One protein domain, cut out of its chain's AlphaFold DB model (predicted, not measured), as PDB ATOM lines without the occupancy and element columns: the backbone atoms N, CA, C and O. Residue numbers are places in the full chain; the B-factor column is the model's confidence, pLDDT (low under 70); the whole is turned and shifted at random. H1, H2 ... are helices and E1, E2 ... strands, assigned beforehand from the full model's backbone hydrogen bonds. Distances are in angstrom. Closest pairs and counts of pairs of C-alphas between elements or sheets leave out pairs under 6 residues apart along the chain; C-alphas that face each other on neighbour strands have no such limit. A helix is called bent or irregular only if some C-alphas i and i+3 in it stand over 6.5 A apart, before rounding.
ATOM      1  N   ASP A   3     141.167 157.813 186.517       60.16
ATOM      2  CA  ASP A   3     141.317 156.350 186.579       60.16
ATOM      3  C   ASP A   3     140.803 155.764 187.903       60.16
ATOM      4  O   ASP A   3     140.186 154.704 187.900       60.16
ATOM      5  N   ASP A   4     140.958 156.491 189.014       66.88
ATOM      6  CA  ASP A   4     140.562 156.043 190.357       66.88
ATOM      7  C   ASP A   4     139.059 155.724 190.449       66.88
ATOM      8  O   ASP A   4     138.657 154.781 191.129       66.88
ATOM      9  N   VAL A   5     138.218 156.458 189.710       67.81
ATOM     10  CA  VAL A   5     136.772 156.192 189.644       67.81
ATOM     11  C   VAL A   5     136.498 154.903 188.866       67.81
ATOM     12  O   VAL A   5     135.637 154.122 189.251       67.81
ATOM     13  N   PHE A   6     137.254 154.617 187.806       67.56
ATOM     14  CA  PHE A   6     137.106 153.379 187.034       67.56
ATOM     15  C   PHE A   6     137.744 152.164 187.704       67.56
ATOM     16  O   PHE A   6     137.369 151.033 187.394       67.56
ATOM     17  N   GLU A   7     138.686 152.368 188.620       71.88
ATOM     18  CA  GLU A   7     139.248 151.305 189.452       71.88
ATOM     19  C   GLU A   7     138.191 150.708 190.386       71.88
ATOM     20  O   GLU A   7     138.176 149.495 190.610       71.88
ATOM     21  N   LEU A   8     137.223 151.517 190.830       75.38
ATOM     22  CA  LEU A   8     136.109 151.041 191.649       75.38
ATOM     23  C   LEU A   8     135.181 150.065 190.902       75.38
ATOM     24  O   LEU A   8     134.512 149.267 191.554       75.38
ATOM     25  N   GLN A   9     135.190 150.034 189.560       68.19
ATOM     26  CA  GLN A   9     134.434 149.036 188.776       68.19
ATOM     27  C   GLN A   9     134.903 147.601 189.015       68.19
ATOM     28  O   GLN A   9     134.170 146.660 188.722       68.19
ATOM     29  N   LYS A  10     136.126 147.410 189.525       72.06
ATOM     30  CA  LYS A  10     136.656 146.075 189.829       72.06
ATOM     31  C   LYS A  10     135.917 145.414 190.995       72.06
ATOM     32  O   LYS A  10     135.957 144.193 191.117       72.06
ATOM     33  N   PHE A  11     135.237 146.195 191.835       79.88
ATOM     34  CA  PHE A  11     134.456 145.675 192.951       79.88
ATOM     35  C   PHE A  11     132.999 145.482 192.530       79.88
ATOM     36  O   PHE A  11     132.273 146.443 192.272       79.88
ATOM     37  N   SER A  12     132.547 144.227 192.521       77.88
ATOM     38  CA  SER A  12     131.183 143.850 192.118       77.88
ATOM     39  C   SER A  12     130.086 144.556 192.919       77.88
ATOM     40  O   SER A  12     129.013 144.809 192.384       77.88
ATOM     41  N   GLN A  13     130.365 144.933 194.169       84.62
ATOM     42  CA  GLN A  13     129.431 145.657 195.039       84.62
ATOM     43  C   GLN A  13     129.025 147.045 194.515       84.62
ATOM     44  O   GLN A  13     128.013 147.579 194.949       84.62
ATOM     45  N   PHE A  14     129.802 147.642 193.605       81.56
ATOM     46  CA  PHE A  14     129.497 148.952 193.022       81.56
ATOM     47  C   PHE A  14     128.862 148.857 191.634       81.56
ATOM     48  O   PHE A  14     128.621 149.888 191.008       81.56
ATOM     49  N   LYS A  15     128.591 147.640 191.141       78.94
ATOM     50  CA  LYS A  15     128.066 147.415 189.791       78.94
ATOM     51  C   LYS A  15     126.787 148.215 189.532       78.94
ATOM     52  O   LYS A  15     126.734 148.938 188.545       78.94
ATOM     53  N   ASP A  16     125.819 148.153 190.442       81.12
ATOM     54  CA  ASP A  16     124.529 148.836 190.279       81.12
ATOM     55  C   ASP A  16     124.690 150.365 190.248       81.12
ATOM     56  O   ASP A  16     124.019 151.051 189.481       81.12
ATOM     57  N   SER A  17     125.643 150.910 191.013       83.75
ATOM     58  CA  SER A  17     125.982 152.336 190.965       83.75
ATOM     59  C   SER A  17     126.586 152.734 189.617       83.75
ATOM     60  O   SER A  17     126.253 153.790 189.083       83.75
ATOM     61  N   PHE A  18     127.468 151.903 189.052       79.38
ATOM     62  CA  PHE A  18     128.037 152.153 187.727       79.38
ATOM     63  C   PHE A  18     126.999 152.028 186.616       79.38
ATOM     64  O   PHE A  18     127.023 152.843 185.699       79.38
ATOM     65  N   ASP A  19     126.085 151.064 186.713       79.38
ATOM     66  CA  ASP A  19     124.986 150.910 185.761       79.38
ATOM     67  C   ASP A  19     124.043 152.120 185.814       79.38
ATOM     68  O   ASP A  19     123.728 152.689 184.772       79.38
ATOM     69  N   PHE A  20     123.694 152.603 187.011       82.81
ATOM     70  CA  PHE A  20     122.892 153.819 187.175       82.81
ATOM     71  C   PHE A  20     123.572 155.063 186.582       82.81
ATOM     72  O   PHE A  20     122.935 155.849 185.875       82.81
ATOM     73  N   ILE A  21     124.874 155.251 186.834       80.31
ATOM     74  CA  ILE A  21     125.644 156.354 186.240       80.31
ATOM     75  C   ILE A  21     125.644 156.220 184.715       80.31
ATOM     76  O   ILE A  21     125.403 157.204 184.021       80.31
ATOM     77  N   ALA A  22     125.869 155.015 184.188       76.50
ATOM     78  CA  ALA A  22     125.865 154.764 182.752       76.50
ATOM     79  C   ALA A  22     124.521 155.127 182.112       76.50
ATOM     80  O   ALA A  22     124.487 155.855 181.123       76.50
ATOM     81  N   GLU A  23     123.419 154.658 182.694       79.19
ATOM     82  CA  GLU A  23     122.062 154.945 182.227       79.19
ATOM     83  C   GLU A  23     121.744 156.439 182.283       79.19
ATOM     84  O   GLU A  23     121.175 156.980 181.337       79.19
ATOM     85  N   THR A  24     122.178 157.128 183.340       80.44
ATOM     86  CA  THR A  24     121.981 158.575 183.484       80.44
ATOM     87  C   THR A  24     122.767 159.359 182.433       80.44
ATOM     88  O   THR A  24     122.224 160.274 181.822       80.44
ATOM     89  N   LEU A  25     124.032 158.998 182.182       75.38
ATOM     90  CA  LEU A  25     124.869 159.660 181.174       75.38
ATOM     91  C   LEU A  25     124.329 159.446 179.753       75.38
ATOM     92  O   LEU A  25     124.325 160.382 178.956       75.38
ATOM     93  N   ILE A  26     123.829 158.240 179.460       74.25
ATOM     94  CA  ILE A  26     123.174 157.921 178.184       74.25
ATOM     95  C   ILE A  26     121.866 158.710 178.044       74.25
ATOM     96  O   ILE A  26     121.632 159.336 177.012       74.25
ATOM     97  N   GLY A  27     121.026 158.715 179.082       75.75
ATOM     98  CA  GLY A  27     119.748 159.431 179.088       75.75
ATOM     99  C   GLY A  27     119.894 160.953 179.016       75.75
ATOM    100  O   GLY A  27     119.004 161.630 178.511       75.75
ATOM    101  N   ALA A  28     121.025 161.492 179.472       75.25
ATOM    102  CA  ALA A  28     121.360 162.910 179.368       75.25
ATOM    103  C   ALA A  28     121.916 163.317 177.990       75.25
ATOM    104  O   ALA A  28     122.258 164.484 177.819       75.25
ATOM    105  N   HIS A  29     122.022 162.388 177.028       65.50
ATOM    106  CA  HIS A  29     122.668 162.613 175.728       65.50
ATOM    107  C   HIS A  29     124.088 163.184 175.853       65.50
ATOM    108  O   HIS A  29     124.483 164.037 175.068       65.50
ATOM    109  N   GLY A  30     124.846 162.768 176.871       63.94
ATOM    110  CA  GLY A  30     126.198 163.282 177.044       63.94
ATOM    111  C   GLY A  30     127.172 162.678 176.035       63.94
ATOM    112  O   GLY A  30     127.173 161.464 175.813       63.94
ATOM    113  N   ASP A  31     128.034 163.519 175.470       64.75
ATOM    114  CA  ASP A  31     129.019 163.091 174.485       64.75
ATOM    115  C   ASP A  31     130.233 162.434 175.159       64.75
ATOM    116  O   ASP A  31     131.174 163.081 175.639       64.75
ATOM    117  N   PHE A  32     130.194 161.103 175.241       69.06
ATOM    118  CA  PHE A  32     131.246 160.294 175.852       69.06
ATOM    119  C   PHE A  32     131.707 159.191 174.906       69.06
ATOM    120  O   PHE A  32     130.907 158.381 174.444       69.06
ATOM    121  N   TYR A  33     133.022 159.081 174.708       68.44
ATOM    122  CA  TYR A  33     133.605 157.980 173.937       68.44
ATOM    123  C   TYR A  33     133.503 156.629 174.652       68.44
ATOM    124  O   TYR A  33     133.411 155.586 174.008       68.44
ATOM    125  N   VAL A  34     133.538 156.628 175.989       68.88
ATOM    126  CA  VAL A  34     133.366 155.419 176.802       68.88
ATOM    127  C   VAL A  34     132.499 155.737 178.009       68.88
ATOM    128  O   VAL A  34     132.795 156.640 178.788       68.88
ATOM    129  N   VAL A  35     131.454 154.934 178.193       70.00
ATOM    130  CA  VAL A  35     130.580 155.014 179.360       70.00
ATOM    131  C   VAL A  35     131.097 154.062 180.452       70.00
ATOM    132  O   VAL A  35     131.357 152.884 180.165       70.00
ATOM    133  N   PRO A  36     131.256 154.533 181.706       64.19
ATOM    134  CA  PRO A  36     131.590 153.676 182.841       64.19
ATOM    135  C   PRO A  36     130.651 152.457 182.942       64.19
ATOM    136  O   PRO A  36     129.476 152.556 182.629       64.19
ATOM    137  N   GLY A  37     131.148 151.291 183.365       61.97
ATOM    138  CA  GLY A  37     130.337 150.088 183.612       61.97
ATOM    139  C   GLY A  37     130.122 149.179 182.397       61.97
ATOM    140  O   GLY A  37     129.937 147.977 182.564       61.97
ATOM    141  N   LYS A  38     130.242 149.697 181.167       67.38
ATOM    142  CA  LYS A  38     130.045 148.889 179.946       67.38
ATOM    143  C   LYS A  38     131.297 148.141 179.471       67.38
ATOM    144  O   LYS A  38     131.190 147.210 178.682       67.38
ATOM    145  N   GLY A  39     132.483 148.534 179.944       65.69
ATOM    146  CA  GLY A  39     133.745 147.844 179.642       65.69
ATOM    147  C   GLY A  39     134.172 147.883 178.168       65.69
ATOM    148  O   GLY A  39     135.074 147.142 177.777       65.69
ATOM    149  N   HIS A  40     133.546 148.728 177.347       76.19
ATOM    150  CA  HIS A  40     133.918 148.875 175.947       76.19
ATOM    151  C   HIS A  40     135.315 149.485 175.824       76.19
ATOM    152  O   HIS A  40     135.679 150.421 176.535       76.19
ATOM    153  N   THR A  41     136.104 148.908 174.925       83.00
ATOM    154  CA  THR A  41     137.437 149.405 174.589       83.00
ATOM    155  C   THR A  41     137.314 150.436 173.476       83.00
ATOM    156  O   THR A  41     136.661 150.165 172.469       83.00
ATOM    157  N   LEU A  42     137.967 151.585 173.633       86.62
ATOM    158  CA  LEU A  42     138.058 152.611 172.604       86.62
ATOM    159  C   LEU A  42     139.267 152.342 171.708       86.62
ATOM    160  O   LEU A  42     140.408 152.316 172.179       86.62
ATOM    161  N   SER A  43     139.020 152.159 170.414       90.25
ATOM    162  CA  SER A  43     140.079 152.047 169.407       90.25
ATOM    163  C   SER A  43     140.375 153.416 168.806       90.25
ATOM    164  O   SER A  43     139.489 154.046 168.238       90.25
ATOM    165  N   VAL A  44     141.630 153.854 168.893       93.62
ATOM    166  CA  VAL A  44     142.085 155.144 168.364       93.62
ATOM    167  C   VAL A  44     143.193 154.932 167.344       93.62
ATOM    168  O   VAL A  44     144.172 154.230 167.610       93.62
ATOM    169  N   SER A  45     143.056 155.557 166.177       95.00
ATOM    170  CA  SER A  45     144.080 155.550 165.130       95.00
ATOM    171  C   SER A  45     144.809 156.889 165.095       95.00
ATOM    172  O   SER A  45     144.203 157.925 164.851       95.00
ATOM    173  N   VAL A  46     146.118 156.873 165.317       95.81
ATOM    174  CA  VAL A  46     146.981 158.056 165.301       95.81
ATOM    175  C   VAL A  46     147.762 158.066 163.995       95.81
ATOM    176  O   VAL A  46     148.542 157.152 163.714       95.81
ATOM    177  N   VAL A  47     147.550 159.100 163.190       95.50
ATOM    178  CA  VAL A  47     148.272 159.298 161.933       95.50
ATOM    179  C   VAL A  47     149.524 160.115 162.204       95.50
ATOM    180  O   VAL A  47     149.484 161.122 162.916       95.50
ATOM    181  N   THR A  48     150.648 159.648 161.661       93.62
ATOM    182  CA  THR A  48     151.935 160.324 161.810       93.62
ATOM    183  C   THR A  48     152.644 160.535 160.482       93.62
ATOM    184  O   THR A  48     152.585 159.701 159.582       93.62
ATOM    185  N   GLU A  49     153.392 161.625 160.392       91.75
ATOM    186  CA  GLU A  49     154.248 161.962 159.261       91.75
ATOM    187  C   GLU A  49     155.712 161.979 159.684       91.75
ATOM    188  O   GLU A  49     156.052 162.325 160.816       91.75
ATOM    189  N   LYS A  50     156.611 161.604 158.773       88.88
ATOM    190  CA  LYS A  50     158.046 161.626 159.055       88.88
ATOM    191  C   LYS A  50     158.554 163.068 159.085       88.88
ATOM    192  O   LYS A  50     158.376 163.808 158.126       88.88
ATOM    193  N   GLU A  51     159.269 163.424 160.144       83.62
ATOM    194  CA  GLU A  51     159.896 164.731 160.332       83.62
ATOM    195  C   GLU A  51     161.404 164.568 160.608       83.62
ATOM    196  O   GLU A  51     161.879 163.486 160.959       83.62
ATOM    197  N   LYS A  52     162.192 165.649 160.490       79.56
ATOM    198  CA  LYS A  52     163.656 165.613 160.710       79.56
ATOM    199  C   LYS A  52     164.058 165.069 162.088       79.56
ATOM    200  O   LYS A  52     165.157 164.545 162.233       79.56
ATOM    201  N   ARG A  53     163.199 165.234 163.100       81.00
ATOM    202  CA  ARG A  53     163.465 164.888 164.508       81.00
ATOM    203  C   ARG A  53     162.496 163.843 165.077       81.00
ATOM    204  O   ARG A  53     162.337 163.777 166.292       81.00
ATOM    205  N   GLY A  54     161.842 163.051 164.226       86.56
ATOM    206  CA  GLY A  54     160.924 162.000 164.667       86.56
ATOM    207  C   GLY A  54     159.699 161.869 163.772       86.56
ATOM    208  O   GLY A  54     159.786 162.038 162.558       86.56
ATOM    209  N   ARG A  55     158.553 161.557 164.375       91.06
ATOM    210  CA  ARG A  55     157.272 161.419 163.677       91.06
ATOM    211  C   ARG A  55     156.249 162.399 164.230       91.06
ATOM    212  O   ARG A  55     155.881 162.290 165.396       91.06
ATOM    213  N   ARG A  56     155.791 163.337 163.407       92.25
ATOM    214  CA  ARG A  56     154.773 164.326 163.776       92.25
ATOM    215  C   ARG A  56     153.393 163.709 163.755       92.25
ATOM    216  O   ARG A  56     153.040 163.068 162.777       92.25
ATOM    217  N   ILE A  57     152.626 163.909 164.818       93.69
ATOM    218  CA  ILE A  57     151.213 163.533 164.863       93.69
ATOM    219  C   ILE A  57     150.425 164.558 164.053       93.69
ATOM    220  O   ILE A  57     150.523 165.755 164.317       93.69
ATOM    221  N   THR A  58     149.662 164.084 163.074       93.25
ATOM    222  CA  THR A  58     148.862 164.933 162.177       93.25
ATOM    223  C   THR A  58     147.373 164.627 162.229       93.25
ATOM    224  O   THR A  58     146.567 165.398 161.717       93.25
ATOM    225  N   GLY A  59     146.979 163.534 162.880       93.25
ATOM    226  CA  GLY A  59     145.575 163.202 163.050       93.25
ATOM    227  C   GLY A  59     145.350 162.154 164.123       93.25
ATOM    228  O   GLY A  59     146.205 161.305 164.383       93.25
ATOM    229  N   VAL A  60     144.167 162.207 164.723       95.00
ATOM    230  CA  VAL A  60     143.692 161.237 165.706       95.00
ATOM    231  C   VAL A  60     142.263 160.895 165.340       95.00
ATOM    232  O   VAL A  60     141.406 161.768 165.310       95.00
ATOM    233  N   PHE A  61     142.018 159.625 165.045       92.62
ATOM    234  CA  PHE A  61     140.760 159.154 164.493       92.62
ATOM    235  C   PHE A  61     140.072 158.180 165.438       92.62
ATOM    236  O   PHE A  61     140.686 157.213 165.901       92.62
ATOM    237  N   ILE A  62     138.781 158.414 165.648       90.31
ATOM    238  CA  ILE A  62     137.860 157.538 166.374       90.31
ATOM    239  C   ILE A  62     136.712 157.234 165.421       90.31
ATOM    240  O   ILE A  62     136.118 158.160 164.879       90.31
ATOM    241  N   ASP A  63     136.460 155.952 165.143       84.06
ATOM    242  CA  ASP A  63     135.407 155.502 164.218       84.06
ATOM    243  C   ASP A  63     135.363 156.290 162.896       84.06
ATOM    244  O   ASP A  63     134.298 156.614 162.383       84.06
ATOM    245  N   THR A  64     136.545 156.586 162.335       83.25
ATOM    246  CA  THR A  64     136.800 157.371 161.101       83.25
ATOM    247  C   THR A  64     136.698 158.897 161.204       83.25
ATOM    248  O   THR A  64     137.105 159.589 160.272       83.25
ATOM    249  N   VAL A  65     136.262 159.443 162.338       88.50
ATOM    250  CA  VAL A  65     136.207 160.892 162.568       88.50
ATOM    251  C   VAL A  65     137.556 161.384 163.080       88.50
ATOM    252  O   VAL A  65     138.043 160.888 164.095       88.50
ATOM    253  N   ASN A  66     138.163 162.360 162.394       91.69
ATOM    254  CA  ASN A  66     139.349 163.041 162.912       91.69
ATOM    255  C   ASN A  66     138.931 163.995 164.032       91.69
ATOM    256  O   ASN A  66     138.271 164.998 163.780       91.69
ATOM    257  N   VAL A  67     139.334 163.682 165.255       91.56
ATOM    258  CA  VAL A  67     139.037 164.480 166.450       91.56
ATOM    259  C   VAL A  67     140.197 165.404 166.815       91.56
ATOM    260  O   VAL A  67     140.091 166.181 167.762       91.56
ATOM    261  N   PHE A  68     141.309 165.329 166.076       93.94
ATOM    262  CA  PHE A  68     142.501 166.129 166.309       93.94
ATOM    263  C   PHE A  68     142.375 167.515 165.688       93.94
ATOM    264  O   PHE A  68     142.278 167.649 164.469       93.94
ATOM    265  N   THR A  69     142.383 168.544 166.529       91.31
ATOM    266  CA  THR A  69     142.142 169.924 166.111       91.31
ATOM    267  C   THR A  69     143.016 170.908 166.876       91.31
ATOM    268  O   THR A  69     143.469 170.635 167.992       91.31
ATOM    269  N   LEU A  70     143.221 172.076 166.274       90.00
ATOM    270  CA  LEU A  70     143.826 173.220 166.930       90.00
ATOM    271  C   LEU A  70     142.843 173.774 167.971       90.00
ATOM    272  O   LEU A  70     141.730 174.185 167.649       90.00
ATOM    273  N   ARG A  71     143.254 173.761 169.235       87.62
ATOM    274  CA  ARG A  71     142.517 174.325 170.372       87.62
ATOM    275  C   ARG A  71     142.965 175.737 170.718       87.62
ATOM    276  O   ARG A  71     142.194 176.477 171.320       87.62
ATOM    277  N   ASP A  72     144.198 176.079 170.370       86.00
ATOM    278  CA  ASP A  72     144.797 177.369 170.672       86.00
ATOM    279  C   ASP A  72     145.272 178.039 169.381       86.00
ATOM    280  O   ASP A  72     146.220 177.591 168.737       86.00
ATOM    281  N   ALA A  73     144.569 179.106 169.001       83.31
ATOM    282  CA  ALA A  73     144.824 179.845 167.774       83.31
ATOM    283  C   ALA A  73     146.191 180.549 167.768       83.31
ATOM    284  O   ALA A  73     146.692 180.845 166.689       83.31
ATOM    285  N   GLU A  74     146.822 180.771 168.930       82.56
ATOM    286  CA  GLU A  74     148.179 181.338 169.006       82.56
ATOM    287  C   GLU A  74     149.239 180.404 168.402       82.56
ATOM    288  O   GLU A  74     150.324 180.846 168.032       82.56
ATOM    289  N   TYR A  75     148.913 179.116 168.276       80.75
ATOM    290  CA  TYR A  75     149.751 178.106 167.633       80.75
ATOM    291  C   TYR A  75     149.253 177.721 166.237       80.75
ATOM    292  O   TYR A  75     149.689 176.699 165.694       80.75
ATOM    293  N   ALA A  76     148.331 178.499 165.661       76.44
ATOM    294  CA  ALA A  76     147.995 178.360 164.254       76.44
ATOM    295  C   ALA A  76     149.268 178.514 163.413       76.44
ATOM    296  O   ALA A  76     150.153 179.305 163.735       76.44
ATOM    297  N   GLU A  77     149.379 177.716 162.356       71.00
ATOM    298  CA  GLU A  77     150.501 177.835 161.434       71.00
ATOM    299  C   GLU A  77     150.405 179.194 160.730       71.00
ATOM    300  O   GLU A  77     149.420 179.470 160.045       71.00
ATOM    301  N   ASP A  78     151.420 180.043 160.900       64.81
ATOM    302  CA  ASP A  78     151.663 181.137 159.961       64.81
ATOM    303  C   ASP A  78     151.895 180.510 158.576       64.81
ATOM    304  O   ASP A  78     152.550 179.469 158.500       64.81
ATOM    305  N   GLU A  79     151.393 181.120 157.493       58.00
ATOM    306  CA  GLU A  79     151.351 180.540 156.128       58.00
ATOM    307  C   GLU A  79     152.682 179.925 155.625       58.00
ATOM    308  O   GLU A  79     152.653 179.074 154.739       58.00
ATOM    309  N   ASP A  80     153.829 180.285 156.218       57.44
ATOM    310  CA  ASP A  80     155.170 179.786 155.874       57.44
ATOM    311  C   ASP A  80     156.001 179.269 157.081       57.44
ATOM    312  O   ASP A  80     157.199 178.977 156.955       57.44
ATOM    313  N   GLY A  81     155.412 179.166 158.278       62.09
ATOM    314  CA  GLY A  81     156.109 178.814 159.521       62.09
ATOM    315  C   GLY A  81     156.109 177.307 159.837       62.09
ATOM    316  O   GLY A  81     155.104 176.630 159.636       62.09
ATOM    317  N   PRO A  82     157.202 176.727 160.379       67.56
ATOM    318  CA  PRO A  82     157.178 175.337 160.829       67.56
ATOM    319  C   PRO A  82     156.287 175.179 162.070       67.56
ATOM    320  O   PRO A  82     156.494 175.876 163.065       67.56
ATOM    321  N   THR A  83     155.365 174.205 162.062       76.94
ATOM    322  CA  THR A  83     154.546 173.863 163.236       76.94
ATOM    323  C   THR A  83     155.446 173.595 164.439       76.94
ATOM    324  O   THR A  83     156.293 172.691 164.418       76.94
ATOM    325  N   LEU A  84     155.265 174.348 165.523       85.81
ATOM    326  CA  LEU A  84     156.013 174.100 166.748       85.81
ATOM    327  C   LEU A  84     155.578 172.755 167.342       85.81
ATOM    328  O   LEU A  84     154.415 172.554 167.686       85.81
ATOM    329  N   THR A  85     156.526 171.829 167.488       89.00
ATOM    330  CA  THR A  85     156.285 170.485 168.033       89.00
ATOM    331  C   THR A  85     157.134 170.206 169.268       89.00
ATOM    332  O   THR A  85     158.329 170.526 169.314       89.00
ATOM    333  N   ARG A  86     156.542 169.526 170.256       91.31
ATOM    334  CA  ARG A  86     157.259 168.945 171.397       91.31
ATOM    335  C   ARG A  86     157.566 167.475 171.165       91.31
ATOM    336  O   ARG A  86     156.774 166.758 170.563       91.31
ATOM    337  N   GLY A  87     158.725 167.027 171.641       91.38
ATOM    338  CA  GLY A  87     159.044 165.602 171.687       91.38
ATOM    339  C   GLY A  87     158.303 164.938 172.842       91.38
ATOM    340  O   GLY A  87     158.350 165.442 173.960       91.38
ATOM    341  N   VAL A  88     157.640 163.819 172.576       92.25
ATOM    342  CA  VAL A  88     156.936 163.021 173.581       92.25
ATOM    343  C   VAL A  88     157.192 161.537 173.318       92.25
ATOM    344  O   VAL A  88     157.363 161.114 172.170       92.25
ATOM    345  N   THR A  89     157.285 160.741 174.382       90.88
ATOM    346  CA  THR A  89     157.337 159.282 174.248       90.88
ATOM    347  C   THR A  89     155.961 158.757 173.863       90.88
ATOM    348  O   THR A  89     154.938 159.411 174.084       90.88
ATOM    349  N   ARG A  90     155.924 157.552 173.300       90.75
ATOM    350  CA  ARG A  90     154.665 156.885 172.976       90.75
ATOM    351  C   ARG A  90     153.782 156.743 174.216       90.75
ATOM    352  O   ARG A  90     152.601 157.057 174.171       90.75
ATOM    353  N   GLU A  91     154.364 156.308 175.324       90.12
ATOM    354  CA  GLU A  91     153.661 156.048 176.576       90.12
ATOM    355  C   GLU A  91     153.034 157.328 177.134       90.12
ATOM    356  O   GLU A  91     151.836 157.343 177.412       90.12
ATOM    357  N   ASN A  92     153.808 158.416 177.199       90.94
ATOM    358  CA  ASN A  92     153.328 159.699 177.709       90.94
ATOM    359  C   ASN A  92     152.232 160.282 176.811       90.94
ATOM    360  O   ASN A  92     151.254 160.825 177.315       90.94
ATOM    361  N   TYR A  93     152.364 160.143 175.489       92.56
ATOM    362  CA  TYR A  93     151.329 160.597 174.567       92.56
ATOM    363  C   TYR A  93     150.027 159.806 174.734       92.56
ATOM    364  O   TYR A  93     148.955 160.396 174.786       92.56
ATOM    365  N   GLU A  94     150.097 158.479 174.866       93.00
ATOM    366  CA  GLU A  94     148.900 157.661 175.088       93.00
ATOM    367  C   GLU A  94     148.243 157.942 176.452       93.00
ATOM    368  O   GLU A  94     147.023 157.839 176.576       93.00
ATOM    369  N   GLU A  95     149.018 158.328 177.471       91.25
ATOM    370  CA  GLU A  95     148.483 158.822 178.746       91.25
ATOM    371  C   GLU A  95     147.812 160.196 178.624       91.25
ATOM    372  O   GLU A  95     146.738 160.398 179.194       91.25
ATOM    373  N   GLU A  96     148.419 161.145 177.902       91.00
ATOM    374  CA  GLU A  96     147.798 162.444 177.597       91.00
ATOM    375  C   GLU A  96     146.484 162.235 176.832       91.00
ATOM    376  O   GLU A  96     145.441 162.753 177.231       91.00
ATOM    377  N   LEU A  97     146.503 161.382 175.808       91.50
ATOM    378  CA  LEU A  97     145.346 161.057 174.984       91.50
ATOM    379  C   LEU A  97     144.206 160.420 175.794       91.50
ATOM    380  O   LEU A  97     143.050 160.802 175.631       91.50
ATOM    381  N   ALA A  98     144.516 159.489 176.699       89.56
ATOM    382  CA  ALA A  98     143.533 158.886 177.602       89.56
ATOM    383  C   ALA A  98     142.830 159.939 178.475       89.56
ATOM    384  O   ALA A  98     141.608 159.911 178.632       89.56
ATOM    385  N   LYS A  99     143.591 160.909 178.998       87.88
ATOM    386  CA  LYS A  99     143.048 162.009 179.806       87.88
ATOM    387  C   LYS A  99     142.159 162.930 178.980       87.88
ATOM    388  O   LYS A  99     141.074 163.278 179.437       87.88
ATOM    389  N   GLU A 100     142.592 163.307 177.778       87.50
ATOM    390  CA  GLU A 100     141.817 164.197 176.906       87.50
ATOM    391  C   GLU A 100     140.512 163.553 176.417       87.50
ATOM    392  O   GLU A 100     139.475 164.217 176.388       87.50
ATOM    393  N   LEU A 101     140.541 162.255 176.098       86.31
ATOM    394  CA  LEU A 101     139.356 161.483 175.705       86.31
ATOM    395  C   LEU A 101     138.483 161.079 176.893       86.31
ATOM    396  O   LEU A 101     137.368 160.603 176.690       86.31
ATOM    397  N   VAL A 102     138.965 161.283 178.124       83.94
ATOM    398  CA  VAL A 102     138.252 160.926 179.354       83.94
ATOM    399  C   VAL A 102     137.961 159.415 179.379       83.94
ATOM    400  O   VAL A 102     136.862 158.961 179.690       83.94
ATOM    401  N   VAL A 103     138.972 158.614 179.024       83.25
ATOM    402  CA  VAL A 103     138.906 157.146 178.965       83.25
ATOM    403  C   VAL A 103     140.037 156.548 179.797       83.25
ATOM    404  O   VAL A 103     141.171 157.012 179.695       83.25
ATOM    405  N   PRO A 104     139.786 155.489 180.589       83.69
ATOM    406  CA  PRO A 104     140.853 154.808 181.306       83.69
ATOM    407  C   PRO A 104     141.916 154.272 180.364       83.69
ATOM    408  O   PRO A 104     141.600 153.625 179.362       83.69
ATOM    409  N   ARG A 105     143.185 154.421 180.743       85.31
ATOM    410  CA  ARG A 105     144.317 153.997 179.907       85.31
ATOM    411  C   ARG A 105     144.225 152.536 179.445       85.31
ATOM    412  O   ARG A 105     144.555 152.229 178.304       85.31
ATOM    413  N   ARG A 106     143.727 151.642 180.309       83.62
ATOM    414  CA  ARG A 106     143.532 150.204 180.023       83.62
ATOM    415  C   ARG A 106     142.461 149.906 178.968       83.62
ATOM    416  O   ARG A 106     142.460 148.819 178.404       83.62
ATOM    417  N   LEU A 107     141.528 150.832 178.755       85.25
ATOM    418  CA  LEU A 107     140.457 150.725 177.763       85.25
ATOM    419  C   LEU A 107     140.806 151.462 176.465       85.25
ATOM    420  O   LEU A 107     140.008 151.436 175.535       85.25
ATOM    421  N   LEU A 108     141.975 152.100 176.386       89.62
ATOM    422  CA  LEU A 108     142.435 152.821 175.207       89.62
ATOM    423  C   LEU A 108     143.394 151.949 174.383       89.62
ATOM    424  O   LEU A 108     144.521 151.680 174.800       89.62
ATOM    425  N   GLN A 109     142.968 151.547 173.187       91.94
ATOM    426  CA  GLN A 109     143.807 150.852 172.211       91.94
ATOM    427  C   GLN A 109     144.270 151.818 171.126       91.94
ATOM    428  O   GLN A 109     143.493 152.205 170.257       91.94
ATOM    429  N   VAL A 110     145.555 152.172 171.147       93.75
ATOM    430  CA  VAL A 110     146.139 153.120 170.192       93.75
ATOM    431  C   VAL A 110     146.896 152.384 169.090       93.75
ATOM    432  O   VAL A 110     147.787 151.572 169.356       93.75
ATOM    433  N   ARG A 111     146.551 152.681 167.835       94.12
ATOM    434  CA  ARG A 111     147.235 152.189 166.633       94.12
ATOM    435  C   ARG A 111     147.871 153.356 165.897       94.12
ATOM    436  O   ARG A 111     147.209 154.356 165.662       94.12
ATOM    437  N   TYR A 112     149.123 153.210 165.480       93.88
ATOM    438  CA  TYR A 112     149.822 154.244 164.716       93.88
ATOM    439  C   TYR A 112     149.895 153.882 163.238       93.88
ATOM    440  O   TYR A 112     150.162 152.732 162.887       93.88
ATOM    441  N   SER A 113     149.679 154.874 162.380       91.31
ATOM    442  CA  SER A 113     149.781 154.755 160.926       91.31
ATOM    443  C   SER A 113     150.634 155.899 160.367       91.31
ATOM    444  O   SER A 113     150.212 157.050 160.442       91.31
ATOM    445  N   PRO A 114     151.837 155.630 159.829       89.38
ATOM    446  CA  PRO A 114     152.520 154.336 159.793       89.38
ATOM    447  C   PRO A 114     152.901 153.840 161.203       89.38
ATOM    448  O   PRO A 114     152.990 154.657 162.123       89.38
ATOM    449  N   PRO A 115     153.188 152.536 161.380       87.62
ATOM    450  CA  PRO A 115     153.649 152.001 162.657       87.62
ATOM    451  C   PRO A 115     154.897 152.729 163.173       87.62
ATOM    452  O   PRO A 115     155.838 152.992 162.419       87.62
ATOM    453  N   VAL A 116     154.887 153.032 164.468       84.00
ATOM    454  CA  VAL A 116     155.963 153.715 165.197       84.00
ATOM    455  C   VAL A 116     156.838 152.649 165.856       84.00
ATOM    456  O   VAL A 116     156.319 151.738 166.506       84.00
ATOM    457  N   GLN A 117     158.154 152.720 165.657       80.44
ATOM    458  CA  GLN A 117     159.111 151.781 166.254       80.44
ATOM    459  C   GLN A 117     159.539 152.243 167.656       80.44
ATOM    460  O   GLN A 117     159.422 153.416 167.987       80.44
ATOM    461  N   GLY A 118     160.083 151.342 168.485       69.94
ATOM    462  CA  GLY A 118     160.440 151.631 169.886       69.94
ATOM    463  C   GLY A 118     161.502 152.724 170.113       69.94
ATOM    464  O   GLY A 118     161.725 153.108 171.254       69.94
ATOM    465  N   GLY A 119     162.148 153.231 169.056       71.19
ATOM    466  CA  GLY A 119     163.082 154.366 169.109       71.19
ATOM    467  C   GLY A 119     162.564 155.653 168.453       71.19
ATOM    468  O   GLY A 119     163.267 156.664 168.459       71.19
ATOM    469  N   ASP A 120     161.363 155.638 167.872       79.94
ATOM    470  CA  ASP A 120     160.789 156.812 167.219       79.94
ATOM    471  C   ASP A 120     160.297 157.809 168.280       79.94
ATOM    472  O   ASP A 120     159.439 157.501 169.107       79.94
ATOM    473  N   THR A 121     160.809 159.040 168.240       88.31
ATOM    474  CA  THR A 121     160.257 160.140 169.044       88.31
ATOM    475  C   THR A 121     158.996 160.670 168.370       88.31
ATOM    476  O   THR A 121     159.046 161.089 167.209       88.31
ATOM    477  N   LEU A 122     157.871 160.688 169.090       92.69
ATOM    478  CA  LEU A 122     156.663 161.350 168.608       92.69
ATOM    479  C   LEU A 122     156.815 162.861 168.767       92.69
ATOM    480  O   LEU A 122     157.371 163.360 169.748       92.69
ATOM    481  N   ARG A 123     156.335 163.598 167.774       92.44
ATOM    482  CA  ARG A 123     156.348 165.055 167.732       92.44
ATOM    483  C   ARG A 123     154.900 165.513 167.809       92.44
ATOM    484  O   ARG A 123     154.129 165.317 166.872       92.44
ATOM    485  N   TYR A 124     154.523 166.060 168.955       92.25
ATOM    486  CA  TYR A 124     153.163 166.501 169.222       92.25
ATOM    487  C   TYR A 124     153.083 168.025 169.054       92.25
ATOM    488  O   TYR A 124     153.859 168.727 169.712       92.25
ATOM    489  N   PRO A 125     152.252 168.556 168.140       91.44
ATOM    490  CA  PRO A 125     152.197 169.991 167.892       91.44
ATOM    491  C   PRO A 125     151.573 170.753 169.070       91.44
ATOM    492  O   PRO A 125     150.639 170.283 169.719       91.44
ATOM    493  N   TYR A 126     152.129 171.925 169.382       90.00
ATOM    494  CA  TYR A 126     151.601 172.798 170.433       90.00
ATOM    495  C   TYR A 126     150.261 173.406 170.026       90.00
ATOM    496  O   TYR A 126     150.040 173.670 168.854       90.00
ATOM    497  N   GLY A 127     149.368 173.610 170.995       87.62
ATOM    498  CA  GLY A 127     148.033 174.157 170.750       87.62
ATOM    499  C   GLY A 127     147.042 173.179 170.117       87.62
ATOM    500  O   GLY A 127     145.868 173.512 170.005       87.62
ATOM    501  N   TRP A 128     147.460 171.963 169.757       91.12
ATOM    502  CA  TRP A 128     146.569 170.917 169.255       91.12
ATOM    503  C   TRP A 128     146.102 169.974 170.370       91.12
ATOM    504  O   TRP A 128     146.771 169.810 171.392       91.12
ATOM    505  N   GLY A 129     144.945 169.347 170.165       90.62
ATOM    506  CA  GLY A 129     144.374 168.350 171.069       90.62
ATOM    507  C   GLY A 129     143.191 167.611 170.458       90.62
ATOM    508  O   GLY A 129     142.809 167.871 169.317       90.62
ATOM    509  N   VAL A 130     142.601 166.682 171.211       90.00
ATOM    510  CA  VAL A 130     141.447 165.896 170.742       90.00
ATOM    511  C   VAL A 130     140.128 166.436 171.265       90.00
ATOM    512  O   VAL A 130     139.934 166.598 172.461       90.00
ATOM    513  N   THR A 131     139.173 166.732 170.403       80.81
ATOM    514  CA  THR A 131     137.852 167.187 170.858       80.81
ATOM    515  C   THR A 131     136.980 166.018 171.299       80.81
ATOM    516  O   THR A 131     137.136 164.881 170.845       80.81
TER     517      THR A 131
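What this domain is: This is residues 3 to 131 of the 133 residues of the protein "Putative caspase-like protease" of Methylorubrum extorquens (strain DSM 6343 / CIP 106787 / DM4) (UniProt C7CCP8). A strongly twisted sheet of five strands curls round one helix, H3, and a small pair of strands, E3 and E7, sits beside that helix, E7 next to it. Off one end of the long axis the helices H1 and H2 meet in a corner, away from the sheet; near the other end the loop of residues 77 to 82 sticks out. The printed part has 129 residues with three named helices and seven named strands, in the order H1 H2 E1 E2 E3 E4 H3 E5 E6 E7; the larger sheet, E4 E6 E2 E1 E5, is mixed, and E3 and E7 are antiparallel. The class is mixed, helices and strands, and the whole is only just loose, close to compact, with a radius of gyration of the C-alphas of 17.1 A and spans of 55 by 32 by 24 A.

Where its parts are: H1 is residues 3 to 10, from C-alpha 3 at (141.317, 156.350, 186.579), and H2 is residues 12 to 27, 23.3 A long. H2 is irregular: C-alphas 13 and 16 are 7.5 A apart. E1, residues 42 to 51, spans 27.8 A from C-alpha 42 at (138.058, 152.611, 172.604), and E2, residues 54 to 62, spans 23.6 A and bends by 55 degrees at residue 58. E3 is residues 68 to 70, E4 85 to 88, H3 90 to 101 at 16.2 A, E5 108 to 113 at 16.2 A, and E6 122 to 125. E7, residues 128 to 130, ends with C-alpha 130 at (141.447, 165.896, 170.742).

How they stand to each other: E1 and E2 form an antiparallel hairpin, with N 47 and O 59 at 2.8 A. E5, an edge strand, is parallel to E1, with N 44 and O 109 at 2.8 A. E6 is parallel to E2, with N 123 and O 55 at 2.8 A, and E4, the other edge strand, is antiparallel to E6, with N 86 and O 124 at 2.9 A. H3 is on one face of this sheet, two layers, a helix over a sheet; its closest C-alphas to E5 are Ala 98 and Leu 108, 6.6 A. E3 and E7 are antiparallel, with N 69 and O 129 at 2.9 A; the closest C-alphas of H3 and E7 are Glu 100 and Val 130, 6.4 A. H1 and H2 only just touch, only at the corner, with 3 pairs of C-alphas within 8 A, the closest Gln 9 and Lys 15 at 6.6 A; both are apart from H3. Every O i to N i+4 pair is within hydrogen-bond range in H3, 10 of 12 in H2 and 1 of 4 in H1, where 5 of 5 O i to N i+3 pairs are.

The domain as a whole: The two farthest C-alphas, Gln 13 and Asp 80, are 58.0 A apart. The printed part has no cut; the links H2 to E1 and E3 to E4 are long. Mean pLDDT of the printed part is 82.7, with 21 residues under 70, among them 29 to 34 and 78 to 82.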